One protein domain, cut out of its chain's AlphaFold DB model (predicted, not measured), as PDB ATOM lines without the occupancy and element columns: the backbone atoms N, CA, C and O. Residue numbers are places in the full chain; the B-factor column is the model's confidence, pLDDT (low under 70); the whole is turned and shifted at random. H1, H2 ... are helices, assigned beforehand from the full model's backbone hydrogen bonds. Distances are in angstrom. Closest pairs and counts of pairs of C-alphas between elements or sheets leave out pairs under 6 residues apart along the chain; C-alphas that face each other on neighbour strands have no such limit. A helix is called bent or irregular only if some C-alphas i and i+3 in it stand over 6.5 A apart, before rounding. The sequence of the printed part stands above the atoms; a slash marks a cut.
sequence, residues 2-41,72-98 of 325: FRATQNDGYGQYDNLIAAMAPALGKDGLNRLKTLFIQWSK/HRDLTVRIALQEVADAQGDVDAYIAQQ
ATOM      1  N   PHE A   2     -10.077 -52.743  71.666       77.69
ATOM      2  CA  PHE A   2      -9.542 -54.104  71.883       77.69
ATOM      3  C   PHE A   2      -8.058 -54.284  71.493       77.69
ATOM      4  O   PHE A   2      -7.271 -54.796  72.274       77.69
ATOM      5  N   ARG A   3      -7.629 -53.772  70.330       77.00
ATOM      6  CA  ARG A   3      -6.205 -53.799  69.934       77.00
ATOM      7  C   ARG A   3      -5.289 -52.908  70.780       77.00
ATOM      8  O   ARG A   3      -4.107 -53.194  70.882       77.00
ATOM      9  N   ALA A   4      -5.816 -51.820  71.343       72.31
ATOM     10  CA  ALA A   4      -5.044 -50.921  72.201       72.31
ATOM     11  C   ALA A   4      -4.758 -51.590  73.554       72.31
ATOM     12  O   ALA A   4      -3.621 -51.589  74.001       72.31
ATOM     13  N   THR A   5      -5.756 -52.274  74.123       70.00
ATOM     14  CA  THR A   5      -5.620 -53.032  75.377       70.00
ATOM     15  C   THR A   5      -4.725 -54.269  75.246       70.00
ATOM     16  O   THR A   5      -4.185 -54.728  76.238       70.00
ATOM     17  N   GLN A   6      -4.532 -54.818  74.039       72.56
ATOM     18  CA  GLN A   6      -3.630 -55.963  73.815       72.56
ATOM     19  C   GLN A   6      -2.139 -55.614  73.968       72.56
ATOM     20  O   GLN A   6      -1.348 -56.501  74.267       72.56
ATOM     21  N   ASN A   7      -1.761 -54.349  73.762       63.31
ATOM     22  CA  ASN A   7      -0.370 -53.877  73.757       63.31
ATOM     23  C   ASN A   7      -0.056 -52.969  74.955       63.31
ATOM     24  O   ASN A   7       0.818 -52.104  74.877       63.31
ATOM     25  N   ASP A   8      -0.772 -53.152  76.063       61.59
ATOM     26  CA  ASP A   8      -0.657 -52.284  77.228       61.59
ATOM     27  C   ASP A   8       0.495 -52.661  78.175       61.59
ATOM     28  O   ASP A   8       0.324 -52.817  79.379       61.59
ATOM     29  N   GLY A   9       1.702 -52.815  77.625       49.91
ATOM     30  CA  GLY A   9       2.894 -53.196  78.396       49.91
ATOM     31  C   GLY A   9       3.367 -52.148  79.414       49.91
ATOM     32  O   GLY A   9       4.309 -52.405  80.159       49.91
ATOM     33  N   TYR A  10       2.737 -50.967  79.439       53.53
ATOM     34  CA  TYR A  10       3.088 -49.838  80.305       53.53
ATOM     35  C   TYR A  10       1.889 -49.261  81.090       53.53
ATOM     36  O   TYR A  10       2.043 -48.194  81.682       53.53
ATOM     37  N   GLY A  11       0.715 -49.913  81.085       56.53
ATOM     38  CA  GLY A  11      -0.497 -49.439  81.782       56.53
ATOM     39  C   GLY A  11      -1.076 -48.121  81.237       56.53
ATOM     40  O   GLY A  11      -1.759 -47.375  81.932       56.53
ATOM     41  N   GLN A  12      -0.765 -47.775  79.987       55.97
ATOM     42  CA  GLN A  12      -1.233 -46.560  79.311       55.97
ATOM     43  C   GLN A  12      -2.729 -46.596  78.985       55.97
ATOM     44  O   GLN A  12      -3.320 -45.544  78.723       55.97
ATOM     45  N   TYR A  13      -3.332 -47.783  78.967       65.44
ATOM     46  CA  TYR A  13      -4.751 -47.983  78.699       65.44
ATOM     47  C   TYR A  13      -5.505 -48.567  79.897       65.44
ATOM     48  O   TYR A  13      -6.663 -48.965  79.734       65.44
ATOM     49  N   ASP A  14      -4.906 -48.532  81.092       64.50
ATOM     50  CA  ASP A  14      -5.584 -48.832  82.350       64.50
ATOM     51  C   ASP A  14      -6.860 -47.975  82.464       64.50
ATOM     52  O   ASP A  14      -6.839 -46.758  82.242       64.50
ATOM     53  N   ASN A  15      -7.996 -48.593  82.806       71.75
ATOM     54  CA  ASN A  15      -9.329 -47.975  82.877       71.75
ATOM     55  C   ASN A  15      -9.967 -47.553  81.537       71.75
ATOM     56  O   ASN A  15     -11.047 -46.945  81.539       71.75
ATOM     57  N   LEU A  16      -9.377 -47.871  80.377       85.12
ATOM     58  CA  LEU A  16      -9.969 -47.524  79.077       85.12
ATOM     59  C   LEU A  16     -11.356 -48.158  78.887       85.12
ATOM     60  O   LEU A  16     -12.245 -47.530  78.306       85.12
ATOM     61  N   ILE A  17     -11.559 -49.391  79.363       84.62
ATOM     62  CA  ILE A  17     -12.853 -50.077  79.244       84.62
ATOM     63  C   ILE A  17     -13.897 -49.366  80.104       84.62
ATOM     64  O   ILE A  17     -14.984 -49.073  79.603       84.62
ATOM     65  N   ALA A  18     -13.550 -49.011  81.344       84.81
ATOM     66  CA  ALA A  18     -14.428 -48.269  82.244       84.81
ATOM     67  C   ALA A  18     -14.836 -46.907  81.652       84.81
ATOM     68  O   ALA A  18     -16.023 -46.580  81.600       84.81
ATOM     69  N   ALA A  19     -13.880 -46.148  81.106       87.81
ATOM     70  CA  ALA A  19     -14.144 -44.849  80.479       87.81
ATOM     71  C   ALA A  19     -15.057 -44.946  79.241       87.81
ATOM     72  O   ALA A  19     -15.810 -44.023  78.928       87.81
ATOM     73  N   MET A  20     -14.996 -46.066  78.521       90.25
ATOM     74  CA  MET A  20     -15.757 -46.289  77.291       90.25
ATOM     75  C   MET A  20     -17.076 -47.034  77.513       90.25
ATOM     76  O   MET A  20     -17.890 -47.099  76.589       90.25
ATOM     77  N   ALA A  21     -17.325 -47.559  78.715       89.69
ATOM     78  CA  ALA A  21     -18.524 -48.325  79.041       89.69
ATOM     79  C   ALA A  21     -19.841 -47.604  78.679       89.69
ATOM     80  O   ALA A  21     -20.684 -48.240  78.036       89.69
ATOM     81  N   PRO A  22     -20.023 -46.290  78.954       91.38
ATOM     82  CA  PRO A  22     -21.250 -45.584  78.573       91.38
ATOM     83  C   PRO A  22     -21.480 -45.538  77.057       91.38
ATOM     84  O   PRO A  22     -22.618 -45.618  76.603       91.38
ATOM     85  N   ALA A  23     -20.405 -45.431  76.269       92.00
ATOM     86  CA  ALA A  23     -20.476 -45.374  74.810       92.00
ATOM     87  C   ALA A  23     -20.661 -46.760  74.175       92.00
ATOM     88  O   ALA A  23     -21.312 -46.887  73.139       92.00
ATOM     89  N   LEU A  24     -20.090 -47.803  74.784       89.06
ATOM     90  CA  LEU A  24     -20.243 -49.186  74.333       89.06
ATOM     91  C   LEU A  24     -21.637 -49.751  74.620       89.06
ATOM     92  O   LEU A  24     -22.138 -50.573  73.848       89.06
ATOM     93  N   GLY A  25     -22.237 -49.358  75.746       91.38
ATOM     94  CA  GLY A  25     -23.456 -49.973  76.251       91.38
ATOM     95  C   GLY A  25     -23.305 -51.480  76.505       91.38
ATOM     96  O   GLY A  25     -22.220 -52.066  76.426       91.38
ATOM     97  N   LYS A  26     -24.427 -52.143  76.803       91.00
ATOM     98  CA  LYS A  26     -24.447 -53.574  77.150       91.00
ATOM     99  C   LYS A  26     -23.925 -54.468  76.021       91.00
ATOM    100  O   LYS A  26     -23.140 -55.383  76.271       91.00
ATOM    101  N   ASP A  27     -24.333 -54.191  74.785       91.12
ATOM    102  CA  ASP A  27     -23.975 -55.009  73.623       91.12
ATOM    103  C   ASP A  27     -22.496 -54.863  73.254       91.12
ATOM    104  O   ASP A  27     -21.831 -55.860  72.956       91.12
ATOM    105  N   GLY A  28     -21.947 -53.646  73.343       90.00
ATOM    106  CA  GLY A  28     -20.526 -53.396  73.117       90.00
ATOM    107  C   GLY A  28     -19.643 -54.085  74.158       90.00
ATOM    108  O   GLY A  28     -18.654 -54.721  73.791       90.00
ATOM    109  N   LEU A  29     -20.033 -54.042  75.437       91.06
ATOM    110  CA  LEU A  29     -19.335 -54.747  76.520       91.06
ATOM    111  C   LEU A  29     -19.399 -56.272  76.350       91.06
ATOM    112  O   LEU A  29     -18.379 -56.949  76.474       91.06
ATOM    113  N   ASN A  30     -20.556 -56.824  75.968       91.56
ATOM    114  CA  ASN A  30     -20.688 -58.254  75.667       91.56
ATOM    115  C   ASN A  30     -19.803 -58.680  74.493       91.56
ATOM    116  O   ASN A  30     -19.143 -59.721  74.550       91.56
ATOM    117  N   ARG A  31     -19.749 -57.863  73.435       91.75
ATOM    118  CA  ARG A  31     -18.870 -58.123  72.295       91.75
ATOM    119  C   ARG A  31     -17.403 -58.102  72.716       91.75
ATOM    120  O   ARG A  31     -16.653 -58.985  72.304       91.75
ATOM    121  N   LEU A  32     -17.008 -57.137  73.545       90.88
ATOM    122  CA  LEU A  32     -15.650 -57.027  74.072       90.88
ATOM    123  C   LEU A  32     -15.275 -58.238  74.940       90.88
ATOM    124  O   LEU A  32     -14.219 -58.830  74.726       90.88
ATOM    125  N   LYS A  33     -16.178 -58.683  75.824       90.69
ATOM    126  CA  LYS A  33     -16.041 -59.923  76.609       90.69
ATOM    127  C   LYS A  33     -15.776 -61.134  75.715       90.69
ATOM    128  O   LYS A  33     -14.842 -61.891  75.962       90.69
ATOM    129  N   THR A  34     -16.565 -61.308  74.649       91.94
ATOM    130  CA  THR A  34     -16.359 -62.406  73.688       91.94
ATOM    131  C   THR A  34     -14.982 -62.335  73.026       91.94
ATOM    132  O   THR A  34     -14.336 -63.371  72.893       91.94
ATOM    133  N   LEU A  35     -14.514 -61.141  72.644       91.62
ATOM    134  CA  LEU A  35     -13.196 -60.965  72.028       91.62
ATOM    135  C   LEU A  35     -12.060 -61.357  72.982       91.62
ATOM    136  O   LEU A  35     -11.154 -62.071  72.568       91.62
ATOM    137  N   PHE A  36     -12.126 -60.963  74.257       89.56
ATOM    138  CA  PHE A  36     -11.119 -61.351  75.252       89.56
ATOM    139  C   PHE A  36     -11.136 -62.853  75.569       89.56
ATOM    140  O   PHE A  36     -10.074 -63.454  75.679       89.56
ATOM    141  N   ILE A  37     -12.315 -63.485  75.641       89.06
ATOM    142  CA  ILE A  37     -12.433 -64.946  75.821       89.06
ATOM    143  C   ILE A  37     -11.908 -65.709  74.602       89.06
ATOM    144  O   ILE A  37     -11.346 -66.793  74.733       89.06
ATOM    145  N   GLN A  38     -12.132 -65.186  73.398       89.50
ATOM    146  CA  GLN A  38     -11.572 -65.776  72.189       89.50
ATOM    147  C   GLN A  38     -10.048 -65.631  72.192       89.50
ATOM    148  O   GLN A  38      -9.343 -66.606  71.944       89.50
ATOM    149  N   TRP A  39      -9.553 -64.444  72.548       85.75
ATOM    150  CA  TRP A  39      -8.127 -64.185  72.635       85.75
ATOM    151  C   TRP A  39      -7.459 -65.055  73.693       85.75
ATOM    152  O   TRP A  39      -6.390 -65.555  73.415       85.75
ATOM    153  N   SER A  40      -8.062 -65.360  74.840       84.38
ATOM    154  CA  SER A  40      -7.418 -66.281  75.798       84.38
ATOM    155  C   SER A  40      -7.281 -67.724  75.316       84.38
ATOM    156  O   SER A  40      -6.470 -68.472  75.849       84.38
ATOM    157  N   LYS A  41      -8.068 -68.135  74.316       85.62
ATOM    158  CA  LYS A  41      -8.074 -69.506  73.772       85.62
ATOM    159  C   LYS A  41      -7.237 -69.667  72.509       85.62
ATOM    160  O   LYS A  41      -7.046 -70.787  72.041       85.62
ATOM    161  N   HIS A  72       1.776 -62.274  80.476       72.44
ATOM    162  CA  HIS A  72       1.276 -60.934  80.176       72.44
ATOM    163  C   HIS A  72      -0.106 -60.995  79.523       72.44
ATOM    164  O   HIS A  72      -1.014 -60.293  79.954       72.44
ATOM    165  N   ARG A  73      -0.301 -61.857  78.517       78.88
ATOM    166  CA  ARG A  73      -1.605 -62.038  77.865       78.88
ATOM    167  C   ARG A  73      -2.676 -62.482  78.855       78.88
ATOM    168  O   ARG A  73      -3.756 -61.893  78.870       78.88
ATOM    169  N   ASP A  74      -2.383 -63.490  79.671       78.81
ATOM    170  CA  ASP A  74      -3.331 -64.005  80.659       78.81
ATOM    171  C   ASP A  74      -3.699 -62.932  81.688       78.81
ATOM    172  O   ASP A  74      -4.872 -62.769  82.035       78.81
ATOM    173  N   LEU A  75      -2.717 -62.135  82.121       77.69
ATOM    174  CA  LEU A  75      -2.936 -60.988  82.993       77.69
ATOM    175  C   LEU A  75      -3.816 -59.921  82.325       77.69
ATOM    176  O   LEU A  75      -4.801 -59.498  82.928       77.69
ATOM    177  N   THR A  76      -3.508 -59.525  81.087       83.50
ATOM    178  CA  THR A  76      -4.282 -58.532  80.327       83.50
ATOM    179  C   THR A  76      -5.720 -58.990  80.115       83.50
ATOM    180  O   THR A  76      -6.649 -58.218  80.344       83.50
ATOM    181  N   VAL A  77      -5.930 -60.246  79.705       86.19
ATOM    182  CA  VAL A  77      -7.278 -60.803  79.550       86.19
ATOM    183  C   VAL A  77      -8.025 -60.745  80.876       86.19
ATOM    184  O   VAL A  77      -9.174 -60.312  80.900       86.19
ATOM    185  N   ARG A  78      -7.393 -61.176  81.971       85.00
ATOM    186  CA  ARG A  78      -8.030 -61.203  83.288       85.00
ATOM    187  C   ARG A  78      -8.458 -59.805  83.736       85.00
ATOM    188  O   ARG A  78      -9.612 -59.642  84.118       85.00
ATOM    189  N   ILE A  79      -7.564 -58.817  83.648       84.19
ATOM    190  CA  ILE A  79      -7.857 -57.416  83.996       84.19
ATOM    191  C   ILE A  79      -8.993 -56.887  83.121       84.19
ATOM    192  O   ILE A  79      -9.982 -56.371  83.632       84.19
ATOM    193  N   ALA A  80      -8.920 -57.098  81.808       88.25
ATOM    194  CA  ALA A  80      -9.952 -56.617  80.904       88.25
ATOM    195  C   ALA A  80     -11.322 -57.264  81.170       88.25
ATOM    196  O   ALA A  80     -12.350 -56.594  81.109       88.25
ATOM    197  N   LEU A  81     -11.364 -58.562  81.487       90.44
ATOM    198  CA  LEU A  81     -12.606 -59.245  81.852       90.44
ATOM    199  C   LEU A  81     -13.164 -58.764  83.198       90.44
ATOM    200  O   LEU A  81     -14.385 -58.718  83.342       90.44
ATOM    201  N   GLN A  82     -12.306 -58.382  84.146       89.25
ATOM    202  CA  GLN A  82     -12.709 -57.740  85.400       89.25
ATOM    203  C   GLN A  82     -13.311 -56.352  85.152       89.25
ATOM    204  O   GLN A  82     -14.419 -56.097  85.610       89.25
ATOM    205  N   GLU A  83     -12.662 -55.502  84.350       89.06
ATOM    206  CA  GLU A  83     -13.195 -54.178  83.997       89.06
ATOM    207  C   GLU A  83     -14.533 -54.276  83.247       89.06
ATOM    208  O   GLU A  83     -15.446 -53.482  83.477       89.06
ATOM    209  N   VAL A  84     -14.684 -55.268  82.359       90.56
ATOM    210  CA  VAL A  84     -15.967 -55.529  81.693       90.56
ATOM    211  C   VAL A  84     -17.028 -55.973  82.698       90.56
ATOM    212  O   VAL A  84     -18.158 -55.496  82.617       90.56
ATOM    213  N   ALA A  85     -16.692 -56.866  83.632       91.94
ATOM    214  CA  ALA A  85     -17.618 -57.312  84.670       91.94
ATOM    215  C   ALA A  85     -18.081 -56.138  85.549       91.94
ATOM    216  O   ALA A  85     -19.282 -55.974  85.758       91.94
ATOM    217  N   ASP A  86     -17.158 -55.265  85.957       90.12
ATOM    218  CA  ASP A  86     -17.459 -54.057  86.731       90.12
ATOM    219  C   ASP A  86     -18.360 -53.092  85.963       90.12
ATOM    220  O   ASP A  86     -19.386 -52.650  86.478       90.12
ATOM    221  N   ALA A  87     -18.044 -52.830  84.691       90.31
ATOM    222  CA  ALA A  87     -18.865 -51.994  83.820       90.31
ATOM    223  C   ALA A  87     -20.282 -52.557  83.600       90.31
ATOM    224  O   ALA A  87     -21.211 -51.807  83.293       90.31
ATOM    225  N   GLN A  88     -20.457 -53.874  83.732       90.75
ATOM    226  CA  GLN A  88     -21.747 -54.555  83.625       90.75
ATOM    227  C   GLN A  88     -22.476 -54.702  84.971       90.75
ATOM    228  O   GLN A  88     -23.648 -55.079  84.964       90.75
ATOM    229  N   GLY A  89     -21.813 -54.426  86.100       89.69
ATOM    230  CA  GLY A  89     -22.314 -54.756  87.438       89.69
ATOM    231  C   GLY A  89     -22.411 -56.266  87.702       89.69
ATOM    232  O   GLY A  89     -23.186 -56.694  88.554       89.69
ATOM    233  N   ASP A  90     -21.667 -57.085  86.953       93.62
ATOM    234  CA  ASP A  90     -21.680 -58.549  87.039       93.62
ATOM    235  C   ASP A  90     -20.638 -59.030  88.064       93.62
ATOM    236  O   ASP A  90     -19.511 -59.405  87.732       93.62
ATOM    237  N   VAL A  91     -21.023 -58.983  89.342       93.56
ATOM    238  CA  VAL A  91     -20.135 -59.320  90.468       93.56
ATOM    239  C   VAL A  91     -19.651 -60.773  90.402       93.56
ATOM    240  O   VAL A  91     -18.483 -61.047  90.680       93.56
ATOM    241  N   ASP A  92     -20.506 -61.706  89.980       94.81
ATOM    242  CA  ASP A  92     -20.136 -63.122  89.883       94.81
ATOM    243  C   ASP A  92     -19.104 -63.350  88.771       94.81
ATOM    244  O   ASP A  92     -18.152 -64.115  88.956       94.81
ATOM    245  N   ALA A  93     -19.225 -62.645  87.637       92.56
ATOM    246  CA  ALA A  93     -18.206 -62.689  86.593       92.56
ATOM    247  C   ALA A  93     -16.866 -62.113  87.063       92.56
ATOM    248  O   ALA A  93     -15.828 -62.674  86.702       92.56
ATOM    249  N   TYR A  94     -16.869 -61.052  87.877       92.00
ATOM    250  CA  TYR A  94     -15.647 -60.509  88.479       92.00
ATOM    251  C   TYR A  94     -14.980 -61.537  89.406       92.00
ATOM    252  O   TYR A  94     -13.794 -61.841  89.250       92.00
ATOM    253  N   ILE A  95     -15.747 -62.139  90.324       90.94
ATOM    254  CA  ILE A  95     -15.251 -63.166  91.257       90.94
ATOM    255  C   ILE A  95     -14.692 -64.374  90.493       90.94
ATOM    256  O   ILE A  95     -13.638 -64.904  90.854       90.94
ATOM    257  N   ALA A  96     -15.347 -64.787  89.405       90.38
ATOM    258  CA  ALA A  96     -14.898 -65.899  88.570       90.38
ATOM    259  C   ALA A  96     -13.517 -65.662  87.929       90.38
ATOM    260  O   ALA A  96     -12.800 -66.632  87.685       90.38
ATOM    261  N   GLN A  97     -13.112 -64.405  87.701       86.75
ATOM    262  CA  GLN A  97     -11.769 -64.077  87.202       86.75
ATOM    263  C   GLN A  97     -10.674 -64.192  88.273       86.75
ATOM    264  O   GLN A  97      -9.492 -64.252  87.935       86.75
ATOM    265  N   GLN A  98     -11.036 -64.209  89.558       82.88
ATOM    266  CA  GLN A  98     -10.079 -64.304  90.659       82.88
ATOM    267  C   GLN A  98      -9.752 -65.776  90.963       82.88
ATOM    268  O   GLN A  98     -10.670 -66.536  91.296       82.88
TER     269      GLN A  98
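Overview. This is residues 2 to 41 and 72 to 98 of the 325 residues of an uncharacterized protein of Rhizobium pisi (UniProt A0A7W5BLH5). H3 runs through the middle of a small helical body. The two arms of the bent helix H2 pack on H3, and the short H4 folds back along it as a hairpin; H1 lies near H2 and H3. The printed part has 67 residues with four named helices, H1, H2, H3 and H4 along the chain, and no named strand: the class is all helix. It is compact, with a radius of gyration of the C-alphas of 10.9 A and spans of 26 by 25 by 18 A.

Arrangement. H1, residues 2 to 5, is close to but not clearly touching H2b, residues 26 to 41; their closest C-alphas, Phe 2 and Leu 32, are 7.1 A apart. H2a, residues 16 to 23, touches H3, residues 72 to 88, with residues 80 to 87 of H3 alone: the closest C-alphas, Ala 18 and Ala 87, are 6.0 A apart. H2b touches H3 at a shallow tilt of 20 degrees, opposite ways, closest at the C-alphas of Phe 36 and Val 77, 5.8 A. H3 and H4, residues 91 to 97, form a helical hairpin at 5 degrees, closest at the C-alphas of Gln 82 and Tyr 94, 5.1 A. H2b and H4 are apart. In H3 and H4 every O i to N i+4 pair is within hydrogen-bond range, in H2a 2 of 4 and in H2b 11 of 12; H1 is too short for such a pair.

Along the chain. H1 begins at C-alpha 2 (-9.542, -54.104, 71.883) and is 5.4 A long. H2, residues 16 to 41, was assigned as one helix by its hydrogen bonds but is bent: C-alphas 23 and 26 are 9.4 A apart. H2a, 11.5 A, is irregular, with C-alphas 19 and 22 7.4 A apart; H2b measures 23.1 A, H3 24.1 A. H4, 10.2 A, ends at C-alpha 97 (-11.769, -64.077, 87.202).

Size, cuts and confidence. The two farthest C-alphas, Tyr 10 and Asp 92, are 28.4 A apart. Residues 42 to 71 are not printed, and C-alphas 41 and 72 are 14.2 A apart across the cut. The link H1 to H2 is short, H3 to H4 tight. Residues 7 to 14 have pLDDT under 70.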